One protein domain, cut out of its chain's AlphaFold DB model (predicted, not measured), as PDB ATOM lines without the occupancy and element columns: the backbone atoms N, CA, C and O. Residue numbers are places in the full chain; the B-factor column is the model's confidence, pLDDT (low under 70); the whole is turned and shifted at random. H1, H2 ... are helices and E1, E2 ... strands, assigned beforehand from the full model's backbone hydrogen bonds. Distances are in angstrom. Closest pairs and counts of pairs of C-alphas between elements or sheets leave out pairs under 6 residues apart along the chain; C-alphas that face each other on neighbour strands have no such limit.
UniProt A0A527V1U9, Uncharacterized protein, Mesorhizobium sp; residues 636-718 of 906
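AT A GLANCE: This is residues 636 to 718 of the 906 residues of an uncharacterized protein of Mesorhizobium sp (UniProt A0A527V1U9). A small three-stranded sheet has H1 packed along one face, and H4 lies side by side with H1, running opposite ways. H2 folds back from H1, and the loop between E2 and E3 sticks out from the body at residues 669 to 675. The printed part has 83 residues, with five named helices and three named strands in the order E1 H1 H2 E2 E3 H3 H4 H5; the sheet order is E1, E3, E2, all antiparallel. The class is mixed, helices and strands, and the whole is compact, with a radius of gyration of the C-alphas of 13.5 A and spans of 42 by 31 by 22 A.

IN THESE COORDINATES: E1, residues 636 to 638, begins at C-alpha 636 (209.556, 190.276, 131.239) and is 6.6 A long. H1, residues 640 to 648, is 12.1 A long, and H2, residues 652 to 659, is 10.5 A. E2, residues 662 to 666, measures 12.8 A, and E3, residues 679 to 683, 13.6 A, beginning at C-alpha 679 (212.727, 193.305, 122.049). H3, residues 684 to 687, spans 5.3 A. H4, residues 696 to 705, spans 14.3 A. H5, residues 709 to 712, spans 5.5 A and ends at C-alpha 712 (202.069, 190.029, 136.761).

HOW THE PARTS SIT: E1 and E3 are antiparallel at 152 degrees, with N 638 and O 680 within hydrogen-bond range at 2.8 A. E2 and E3, a hairpin, are antiparallel at 132 degrees, with N 665 and O 679 at 2.7 A. E1, H1 H2 and E2 form a split strand-helix-strand unit, two strands of one sheet with helices between them along the chain and E3 between them in the sheet, and its crossover is right-handed. H1 is on the sheet at a height of 10.2 A, along E3 at 8 degrees on the local plane; its closest C-alphas to E3 are those of Pro 640 and Ala 679, 6.6 A apart. H1 and H4 touch at a shallow tilt of 26 degrees, opposite ways, the closest C-alphas being those of Trp 646 and Leu 701, 5.8 A apart. H4 only grazes the sheet, with residues 701 to 705. H1 and H2, a helical hairpin, only just touch, with 3 pairs of C-alphas within 8 A, the closest those of Leu 647 and Arg 655 at 5.7 A. H3 and H5 are each close to H4 but not clearly touching it: the closest C-alphas are those of Leu 687 and Leu 698, 6.6 A, and of Ile 702 and Pro 709, 7.0 A. Every O i to N i+4 pair is within hydrogen-bond range in H1, H2 and H4; H3 and H5 are too short for such a pair.

THE WHOLE: The two C-alphas farthest apart, those of Ser 672 and Ser 693, are 42.0 A apart. The printed part has no cut, and the link from E2 to E3, 12 residues, is long. The mean pLDDT of the printed part is 70.6; residues 667 to 678, 685 to 694 and 706 to 718 are under 70.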
ATOM      1  N   ILE A 636     210.472 189.185 131.618       79.56
ATOM      2  CA  ILE A 636     209.556 190.276 131.239       79.56
ATOM      3  C   ILE A 636     210.060 190.862 129.923       79.56
ATOM      4  O   ILE A 636     211.210 191.293 129.878       79.56
ATOM      5  N   ARG A 637     209.237 190.849 128.866       81.38
ATOM      6  CA  ARG A 637     209.601 191.395 127.550       81.38
ATOM      7  C   ARG A 637     209.196 192.861 127.470       81.38
ATOM      8  O   ARG A 637     208.126 193.228 127.938       81.38
ATOM      9  N   MET A 638     210.055 193.669 126.870       81.31
ATOM     10  CA  MET A 638     209.871 195.105 126.706       81.31
ATOM     11  C   MET A 638     210.286 195.525 125.304       81.31
ATOM     12  O   MET A 638     211.101 194.879 124.645       81.31
ATOM     13  N   THR A 639     209.731 196.635 124.859       78.50
ATOM     14  CA  THR A 639     210.131 197.315 123.623       78.50
ATOM     15  C   THR A 639     211.315 198.226 123.889       78.50
ATOM     16  O   THR A 639     211.597 198.522 125.053       78.50
ATOM     17  N   PRO A 640     211.979 198.734 122.841       81.00
ATOM     18  CA  PRO A 640     212.927 199.822 123.013       81.00
ATOM     19  C   PRO A 640     212.288 201.009 123.742       81.00
ATOM     20  O   PRO A 640     212.867 201.491 124.707       81.00
ATOM     21  N   ASP A 641     211.087 201.429 123.349       81.44
ATOM     22  CA  ASP A 641     210.415 202.602 123.924       81.44
ATOM     23  C   ASP A 641     210.052 202.397 125.400       81.44
ATOM     24  O   ASP A 641     210.407 203.221 126.236       81.44
ATOM     25  N   GLN A 642     209.446 201.254 125.740       83.06
ATOM     26  CA  GLN A 642     209.105 200.884 127.119       83.06
ATOM     27  C   GLN A 642     210.355 200.782 127.994       83.06
ATOM     28  O   GLN A 642     210.339 201.179 129.155       83.06
ATOM     29  N   LEU A 643     211.453 200.250 127.444       86.69
ATOM     30  CA  LEU A 643     212.724 200.181 128.150       86.69
ATOM     31  C   LEU A 643     213.283 201.581 128.432       86.69
ATOM     32  O   LEU A 643     213.755 201.826 129.542       86.69
ATOM     33  N   HIS A 644     213.260 202.481 127.446       87.62
ATOM     34  CA  HIS A 644     213.743 203.851 127.628       87.62
ATOM     35  C   HIS A 644     212.886 204.596 128.648       87.62
ATOM     36  O   HIS A 644     213.434 205.109 129.618       87.62
ATOM     37  N   GLU A 645     211.561 204.557 128.495       87.25
ATOM     38  CA  GLU A 645     210.608 205.151 129.437       87.25
ATOM     39  C   GLU A 645     210.843 204.638 130.865       87.25
ATOM     40  O   GLU A 645     210.920 205.417 131.817       87.25
ATOM     41  N   TRP A 646     211.064 203.328 131.017       87.19
ATOM     42  CA  TRP A 646     211.302 202.724 132.322       87.19
ATOM     43  C   TRP A 646     212.633 203.148 132.938       87.19
ATOM     44  O   TRP A 646     212.687 203.525 134.109       87.19
ATOM     45  N   LEU A 647     213.717 203.116 132.159       87.00
ATOM     46  CA  LEU A 647     215.039 203.511 132.642       87.00
ATOM     47  C   LEU A 647     215.145 205.023 132.893       87.00
ATOM     48  O   LEU A 647     215.977 205.440 133.707       87.00
ATOM     49  N   ASP A 648     214.327 205.839 132.229       87.00
ATOM     50  CA  ASP A 648     214.212 207.285 132.442       87.00
ATOM     51  C   ASP A 648     213.430 207.662 133.698       87.00
ATOM     52  O   ASP A 648     213.760 208.663 134.335       87.00
ATOM     53  N   GLY A 649     212.511 206.803 134.139       81.31
ATOM     54  CA  GLY A 649     211.760 206.978 135.384       81.31
ATOM     55  C   GLY A 649     212.500 206.606 136.679       81.31
ATOM     56  O   GLY A 649     211.939 206.785 137.758       81.31
ATOM     57  N   VAL A 650     213.731 206.082 136.613       84.00
ATOM     58  CA  VAL A 650     214.477 205.566 137.785       84.00
ATOM     59  C   VAL A 650     215.779 206.323 138.048       84.00
ATOM     60  O   VAL A 650     216.355 206.950 137.156       84.00
ATOM     61  N   SER A 651     216.286 206.243 139.283       84.25
ATOM     62  CA  SER A 651     217.538 206.910 139.661       84.25
ATOM     63  C   SER A 651     218.748 206.387 138.856       84.25
ATOM     64  O   SER A 651     218.753 205.231 138.426       84.25
ATOM     65  N   PRO A 652     219.832 207.170 138.668       85.31
ATOM     66  CA  PRO A 652     221.018 206.715 137.929       85.31
ATOM     67  C   PRO A 652     221.700 205.460 138.506       85.31
ATOM     68  O   PRO A 652     222.335 204.696 137.774       85.31
ATOM     69  N   GLU A 653     221.600 205.237 139.817       83.19
ATOM     70  CA  GLU A 653     222.120 204.034 140.480       83.19
ATOM     71  C   GLU A 653     221.256 202.807 140.171       83.19
ATOM     72  O   GLU A 653     221.782 201.776 139.745       83.19
ATOM     73  N   GLU A 654     219.931 202.936 140.281       81.75
ATOM     74  CA  GLU A 654     218.991 201.876 139.903       81.75
ATOM     75  C   GLU A 654     219.051 201.579 138.410       81.75
ATOM     76  O   GLU A 654     219.061 200.412 138.030       81.75
ATOM     77  N   ARG A 655     219.185 202.602 137.562       85.38
ATOM     78  CA  ARG A 655     219.380 202.444 136.118       85.38
ATOM     79  C   ARG A 655     220.580 201.548 135.817       85.38
ATOM     80  O   ARG A 655     220.473 200.654 134.980       85.38
ATOM     81  N   ARG A 656     221.716 201.753 136.496       83.12
ATOM     82  CA  ARG A 656     222.909 200.899 136.338       83.12
ATOM     83  C   ARG A 656     222.643 199.465 136.795       83.12
ATOM     84  O   ARG A 656     222.993 198.534 136.076       83.12
ATOM     85  N   ARG A 657     221.980 199.289 137.943       83.56
ATOM     86  CA  ARG A 657     221.587 197.969 138.465       83.56
ATOM     87  C   ARG A 657     220.652 197.223 137.506       83.56
ATOM     88  O   ARG A 657     220.867 196.049 137.240       83.56
ATOM     89  N   LEU A 658     219.629 197.896 136.981       83.31
ATOM     90  CA  LEU A 658     218.621 197.309 136.094       83.31
ATOM     91  C   LEU A 658     219.193 196.975 134.720       83.31
ATOM     92  O   LEU A 658     218.886 195.914 134.188       83.31
ATOM     93  N   ARG A 659     220.079 197.815 134.169       83.94
ATOM     94  CA  ARG A 659     220.778 197.508 132.910       83.94
ATOM     95  C   ARG A 659     221.552 196.193 132.979       83.94
ATOM     96  O   ARG A 659     221.542 195.450 132.006       83.94
ATOM     97  N   ALA A 660     222.137 195.853 134.130       82.12
ATOM     98  CA  ALA A 660     222.805 194.563 134.311       82.12
ATOM     99  C   ALA A 660     221.850 193.360 134.181       82.12
ATOM    100  O   ALA A 660     222.305 192.260 133.864       82.12
ATOM    101  N   GLU A 661     220.541 193.570 134.351       85.50
ATOM    102  CA  GLU A 661     219.494 192.548 134.262       85.50
ATOM    103  C   GLU A 661     218.728 192.531 132.942       85.50
ATOM    104  O   GLU A 661     217.915 191.631 132.724       85.50
ATOM    105  N   ILE A 662     218.996 193.485 132.053       89.31
ATOM    106  CA  ILE A 662     218.301 193.634 130.777       89.31
ATOM    107  C   ILE A 662     219.205 193.119 129.662       89.31
ATOM    108  O   ILE A 662     220.404 193.399 129.636       89.31
ATOM    109  N   ARG A 663     218.633 192.343 128.745       88.94
ATOM    110  CA  ARG A 663     219.335 191.775 127.591       88.94
ATOM    111  C   ARG A 663     218.507 191.982 126.321       88.94
ATOM    112  O   ARG A 663     217.279 191.867 126.399       88.94
ATOM    113  N   PRO A 664     219.124 192.274 125.163       89.06
ATOM    114  CA  PRO A 664     218.447 192.179 123.874       89.06
ATOM    115  C   PRO A 664     217.885 190.766 123.669       89.06
ATOM    116  O   PRO A 664     218.588 189.779 123.866       89.06
ATOM    117  N   LEU A 665     216.616 190.664 123.289       84.62
ATOM    118  CA  LEU A 665     215.905 189.413 123.058       84.62
ATOM    119  C   LEU A 665     215.629 189.223 121.569       84.62
ATOM    120  O   LEU A 665     214.858 189.965 120.958       84.62
ATOM    121  N   ARG A 666     216.157 188.130 121.029       77.31
ATOM    122  CA  ARG A 666     215.845 187.646 119.691       77.31
ATOM    123  C   ARG A 666     214.651 186.691 119.739       77.31
ATOM    124  O   ARG A 666     214.725 185.599 120.306       77.31
ATOM    125  N   ILE A 667     213.537 187.130 119.157       63.88
ATOM    126  CA  ILE A 667     212.261 186.394 119.139       63.88
ATOM    127  C   ILE A 667     212.215 185.412 117.963       63.88
ATOM    128  O   ILE A 667     211.747 184.285 118.124       63.88
ATOM    129  N   SER A 668     212.745 185.813 116.803       59.59
ATOM    130  CA  SER A 668     212.799 184.972 115.607       59.59
ATOM    131  C   SER A 668     214.198 184.389 115.388       59.59
ATOM    132  O   SER A 668     215.213 185.044 115.616       59.59
ATOM    133  N   GLY A 669     214.279 183.163 114.863       49.47
ATOM    134  CA  GLY A 669     215.547 182.575 114.406       49.47
ATOM    135  C   GLY A 669     216.137 183.252 113.155       49.47
ATOM    136  O   GLY A 669     217.097 182.742 112.582       49.47
ATOM    137  N   ASN A 670     215.549 184.362 112.688       49.09
ATOM    138  CA  ASN A 670     215.959 185.081 111.492       49.09
ATOM    139  C   ASN A 670     216.621 186.428 111.861       49.09
ATOM    140  O   ASN A 670     215.904 187.403 112.079       49.09
ATOM    141  N   PRO A 671     217.964 186.535 111.856       47.16
ATOM    142  CA  PRO A 671     218.668 187.800 112.105       47.16
ATOM    143  C   PRO A 671     218.339 188.907 111.083       47.16
ATOM    144  O   PRO A 671     218.540 190.079 111.371       47.16
ATOM    145  N   SER A 672     217.794 188.553 109.911       42.59
ATOM    146  CA  SER A 672     217.407 189.489 108.840       42.59
ATOM    147  C   SER A 672     215.920 189.880 108.844       42.59
ATOM    148  O   SER A 672     215.438 190.471 107.882       42.59
ATOM    149  N   ALA A 673     215.157 189.551 109.894       48.34
ATOM    150  CA  ALA A 673     213.783 190.036 110.050       48.34
ATOM    151  C   ALA A 673     213.788 191.534 110.419       48.34
ATOM    152  O   ALA A 673     213.547 191.920 111.557       48.34
ATOM    153  N   THR A 674     214.065 192.389 109.436       38.56
ATOM    154  CA  THR A 674     214.204 193.856 109.534       38.56
ATOM    155  C   THR A 674     212.920 194.608 109.929       38.56
ATOM    156  O   THR A 674     212.863 195.824 109.782       38.56
ATOM    157  N   GLY A 675     211.875 193.916 110.395       39.44
ATOM    158  CA  GLY A 675     210.566 194.494 110.718       39.44
ATOM    159  C   GLY A 675     210.143 194.395 112.186       39.44
ATOM    160  O   GLY A 675     209.163 195.033 112.561       39.44
ATOM    161  N   GLU A 676     210.846 193.631 113.028       48.31
ATOM    162  CA  GLU A 676     210.528 193.553 114.460       48.31
ATOM    163  C   GLU A 676     211.475 194.481 115.243       48.31
ATOM    164  O   GLU A 676     212.693 194.299 115.171       48.31
ATOM    165  N   PRO A 677     210.972 195.493 115.982       48.75
ATOM    166  CA  PRO A 677     211.833 196.306 116.834       48.75
ATOM    167  C   PRO A 677     212.526 195.393 117.855       48.75
ATOM    168  O   PRO A 677     211.863 194.494 118.384       48.75
ATOM    169  N   PRO A 678     213.823 195.607 118.152       57.12
ATOM    170  CA  PRO A 678     214.564 194.750 119.066       57.12
ATOM    171  C   PRO A 678     213.824 194.691 120.399       57.12
ATOM    172  O   PRO A 678     213.668 195.700 121.085       57.12
ATOM    173  N   ALA A 679     213.307 193.513 120.739       73.88
ATOM    174  CA  ALA A 679     212.727 193.305 122.049       73.88
ATOM    175  C   ALA A 679     213.863 193.225 123.066       73.88
ATOM    176  O   ALA A 679     214.964 192.781 122.759       73.88
ATOM    177  N   TYR A 680     213.589 193.629 124.291       86.06
ATOM    178  CA  TYR A 680     214.469 193.429 125.430       86.06
ATOM    179  C   TYR A 680     213.778 192.496 126.408       86.06
ATOM    180  O   TYR A 680     212.548 192.457 126.468       86.06
ATOM    181  N   ALA A 681     214.549 191.745 127.186       86.94
ATOM    182  CA  ALA A 681     214.001 191.004 128.305       86.94
ATOM    183  C   ALA A 681     214.753 191.302 129.595       86.94
ATOM    184  O   ALA A 681     215.970 191.481 129.590       86.94
ATOM    185  N   ALA A 682     214.016 191.312 130.700       86.31
ATOM    186  CA  ALA A 682     214.567 191.380 132.045       86.31
ATOM    187  C   ALA A 682     214.231 190.111 132.838       86.31
ATOM    188  O   ALA A 682     213.133 189.556 132.698       86.31
ATOM    189  N   ARG A 683     215.152 189.652 133.699       82.75
ATOM    190  CA  ARG A 683     214.897 188.499 134.580       82.75
ATOM    191  C   ARG A 683     213.785 188.820 135.565       82.75
ATOM    192  O   ARG A 683     213.907 189.703 136.413       82.75
ATOM    193  N   ARG A 684     212.722 188.013 135.534       76.12
ATOM    194  CA  ARG A 684     211.573 188.188 136.427       76.12
ATOM    195  C   ARG A 684     211.976 188.054 137.903       76.12
ATOM    196  O   ARG A 684     211.466 188.777 138.747       76.12
ATOM    197  N   LYS A 685     212.928 187.173 138.239       68.44
ATOM    198  CA  LYS A 685     213.275 186.818 139.634       68.44
ATOM    199  C   LYS A 685     213.806 187.991 140.437       68.44
ATOM    200  O   LYS A 685     213.400 188.163 141.580       68.44
ATOM    201  N   GLN A 686     214.724 188.754 139.854       62.09
ATOM    202  CA  GLN A 686     215.367 189.869 140.541       62.09
ATOM    203  C   GLN A 686     214.465 191.097 140.590       62.09
ATOM    204  O   GLN A 686     214.484 191.798 141.595       62.09
ATOM    205  N   LEU A 687     213.602 191.292 139.588       64.06
ATOM    206  CA  LEU A 687     212.581 192.343 139.623       64.06
ATOM    207  C   LEU A 687     211.489 192.054 140.663       64.06
ATOM    208  O   LEU A 687     211.045 192.960 141.354       64.06
ATOM    209  N   LEU A 688     211.111 190.783 140.843       61.41
ATOM    210  CA  LEU A 688     210.123 190.352 141.842       61.41
ATOM    211  C   LEU A 688     210.699 190.095 143.247       61.41
ATOM    212  O   LEU A 688     209.962 189.670 144.139       61.41
ATOM    213  N   ALA A 689     212.006 190.287 143.452       58.72
ATOM    214  CA  ALA A 689     212.626 190.136 144.768       58.72
ATOM    215  C   ALA A 689     212.290 191.311 145.709       58.72
ATOM    216  O   ALA A 689     212.303 191.135 146.928       58.72
ATOM    217  N   GLY A 690     211.958 192.482 145.152       57.19
ATOM    218  CA  GLY A 690     211.444 193.633 145.893       57.19
ATOM    219  C   GLY A 690     209.967 193.473 146.272       57.19
ATOM    220  O   GLY A 690     209.189 192.827 145.568       57.19
ATOM    221  N   ARG A 691     209.549 194.065 147.398       56.00
ATOM    222  CA  ARG A 691     208.118 194.233 147.693       56.00
ATOM    223  C   ARG A 691     207.561 195.318 146.777       56.00
ATOM    224  O   ARG A 691     208.150 196.387 146.670       56.00
ATOM    225  N   LEU A 692     206.398 195.068 146.179       56.69
ATOM    226  CA  LEU A 692     205.726 196.002 145.266       56.69
ATOM    227  C   LEU A 692     205.529 197.409 145.853       56.69
ATOM    228  O   LEU A 692     205.585 198.401 145.133       56.69
ATOM    229  N   SER A 693     205.294 197.488 147.166       55.56
ATOM    230  CA  SER A 693     205.132 198.742 147.905       55.56
ATOM    231  C   SER A 693     206.433 199.535 148.043       55.56
ATOM    232  O   SER A 693     206.393 200.758 148.160       55.56
ATOM    233  N   ASP A 694     207.577 198.852 147.996       65.31
ATOM    234  CA  ASP A 694     208.865 199.372 148.459       65.31
ATOM    235  C   ASP A 694     209.855 199.598 147.301       65.31
ATOM    236  O   ASP A 694     210.869 200.254 147.504       65.31
ATOM    237  N   ASP A 695     209.560 199.102 146.090       75.00
ATOM    238  CA  ASP A 695     210.409 199.249 144.898       75.00
ATOM    239  C   ASP A 695     209.780 200.241 143.885       75.00
ATOM    240  O   ASP A 695     208.800 199.902 143.207       75.00
ATOM    241  N   PRO A 696     210.276 201.493 143.799       75.19
ATOM    242  CA  PRO A 696     209.782 202.499 142.855       75.19
ATOM    243  C   PRO A 696     209.993 202.102 141.390       75.19
ATOM    244  O   PRO A 696     209.142 202.395 140.553       75.19
ATOM    245  N   ALA A 697     211.087 201.398 141.082       76.00
ATOM    246  CA  ALA A 697     211.391 200.963 139.726       76.00
ATOM    247  C   ALA A 697     210.415 199.885 139.248       76.00
ATOM    248  O   ALA A 697     209.989 199.904 138.095       76.00
ATOM    249  N   LEU A 698     210.019 198.965 140.130       76.06
ATOM    250  CA  LEU A 698     209.019 197.951 139.803       76.06
ATOM    251  C   LEU A 698     207.631 198.564 139.569       76.06
ATOM    252  O   LEU A 698     206.925 198.124 138.666       76.06
ATOM    253  N   ARG A 699     207.252 199.589 140.344       75.88
ATOM    254  CA  ARG A 699     206.000 200.335 140.127       75.88
ATOM    255  C   ARG A 699     205.995 201.041 138.776       75.88
ATOM    256  O   ARG A 699     205.081 200.808 137.996       75.88
ATOM    257  N   ALA A 700     207.065 201.774 138.465       78.44
ATOM    258  CA  ALA A 700     207.226 202.415 137.163       78.44
ATOM    259  C   ALA A 700     207.125 201.400 136.010       78.44
ATOM    260  O   ALA A 700     206.443 201.657 135.025       78.44
ATOM    261  N   LEU A 701     207.735 200.215 136.148       79.00
ATOM    262  CA  LEU A 701     207.630 199.160 135.136       79.00
ATOM    263  C   LEU A 701     206.190 198.670 134.952       79.00
ATOM    264  O   LEU A 701     205.746 198.485 133.825       79.00
ATOM    265  N   ILE A 702     205.468 198.424 136.045       75.25
ATOM    266  CA  ILE A 702     204.078 197.952 135.994       75.25
ATOM    267  C   ILE A 702     203.176 198.991 135.332       75.25
ATOM    268  O   ILE A 702     202.342 198.618 134.506       75.25
ATOM    269  N   ASP A 703     203.377 200.267 135.661       77.12
ATOM    270  CA  ASP A 703     202.628 201.381 135.085       77.12
ATOM    271  C   ASP A 703     202.866 201.477 133.566       77.12
ATOM    272  O   ASP A 703     201.909 201.582 132.798       77.12
ATOM    273  N   ILE A 704     204.121 201.332 133.120       80.44
ATOM    274  CA  ILE A 704     204.508 201.341 131.696       80.44
ATOM    275  C   ILE A 704     203.951 200.126 130.950       80.44
ATOM    276  O   ILE A 704     203.433 200.246 129.839       80.44
ATOM    277  N   LEU A 705     204.036 198.939 131.558       71.06
ATOM    278  CA  LEU A 705     203.520 197.706 130.964       71.06
ATOM    279  C   LEU A 705     201.986 197.614 131.026       71.06
ATOM    280  O   LEU A 705     201.409 196.761 130.354       71.06
ATOM    281  N   LYS A 706     201.328 198.468 131.825       69.44
ATOM    282  CA  LYS A 706     199.878 198.464 132.084       69.44
ATOM    283  C   LYS A 706     199.356 197.097 132.555       69.44
ATOM    284  O   LYS A 706     198.287 196.654 132.142       69.44
ATOM    285  N   VAL A 707     200.119 196.406 133.406       63.16
ATOM    286  CA  VAL A 707     199.791 195.050 133.898       63.16
ATOM    287  C   VAL A 707     199.154 195.120 135.288       63.16
ATOM    288  O   VAL A 707     199.599 195.897 136.125       63.16
ATOM    289  N   ASP A 708     198.157 194.279 135.590       58.97
ATOM    290  CA  ASP A 708     197.635 194.165 136.962       58.97
ATOM    291  C   ASP A 708     198.740 193.633 137.910       58.97
ATOM    292  O   ASP A 708     199.270 192.531 137.688       58.97
ATOM    293  N   PRO A 709     199.072 194.354 139.004       58.00
ATOM    294  CA  PRO A 709     200.027 193.905 140.014       58.00
ATOM    295  C   PRO A 709     199.765 192.498 140.585       58.00
ATOM    296  O   PRO A 709     200.678 191.829 141.070       58.00
ATOM    297  N   ARG A 710     198.518 192.021 140.570       55.12
ATOM    298  CA  ARG A 710     198.148 190.691 141.079       55.12
ATOM    299  C   ARG A 710     198.433 189.576 140.075       55.12
ATOM    300  O   ARG A 710     198.806 188.478 140.489       55.12
ATOM    301  N   GLU A 711     198.312 189.845 138.776       50.16
ATOM    302  CA  GLU A 711     198.517 188.851 137.713       50.16
ATOM    303  C   GLU A 711     199.979 188.788 137.236       50.16
ATOM    304  O   GLU A 711     200.514 187.698 136.998       50.16
ATOM    305  N   GLY A 712     200.668 189.934 137.184       49.69
ATOM    306  CA  GLY A 712     202.069 190.029 136.761       49.69
ATOM    307  C   GLY A 712     203.083 189.480 137.777       49.69
ATOM    308  O   GLY A 712     204.170 189.040 137.393       49.69
ATOM    309  N   LEU A 713     202.742 189.440 139.073       51.72
ATOM    310  CA  LEU A 713     203.713 189.204 140.162       51.72
ATOM    311  C   LEU A 713     203.414 187.981 141.043       51.72
ATOM    312  O   LEU A 713     204.075 187.771 142.062       51.72
ATOM    313  N   GLY A 714     202.474 187.120 140.640       53.56
ATOM    314  CA  GLY A 714     202.269 185.832 141.305       53.56
ATOM    315  C   GLY A 714     203.572 185.020 141.357       53.56
ATOM    316  O   GLY A 714     204.206 184.798 140.323       53.56
ATOM    317  N   ARG A 715     203.979 184.566 142.555       50.56
ATOM    318  CA  ARG A 715     205.148 183.689 142.759       50.56
ATOM    319  C   ARG A 715     204.941 182.369 142.009       50.56
ATOM    320  O   ARG A 715     204.367 181.427 142.546       50.56
ATOM    321  N   ARG A 716     205.402 182.295 140.762       56.59
ATOM    322  CA  ARG A 716     205.485 181.048 139.994       56.59
ATOM    323  C   ARG A 716     206.874 180.447 140.179       56.59
ATOM    324  O   ARG A 716     207.870 181.165 140.194       56.59
ATOM    325  N   VAL A 717     206.934 179.130 140.355       52.50
ATOM    326  CA  VAL A 717     208.205 178.402 140.439       52.50
ATOM    327  C   VAL A 717     208.842 178.393 139.049       52.50
ATOM    328  O   VAL A 717     208.189 177.982 138.089       52.50
ATOM    329  N   TYR A 718     210.096 178.850 138.948       56.12
ATOM    330  CA  TYR A 718     210.881 178.786 137.711       56.12
ATOM    331  C   TYR A 718     210.932 177.358 137.208       56.12
ATOM    332  O   TYR A 718     211.254 176.438 137.963       56.12
TER     333      TYR A 718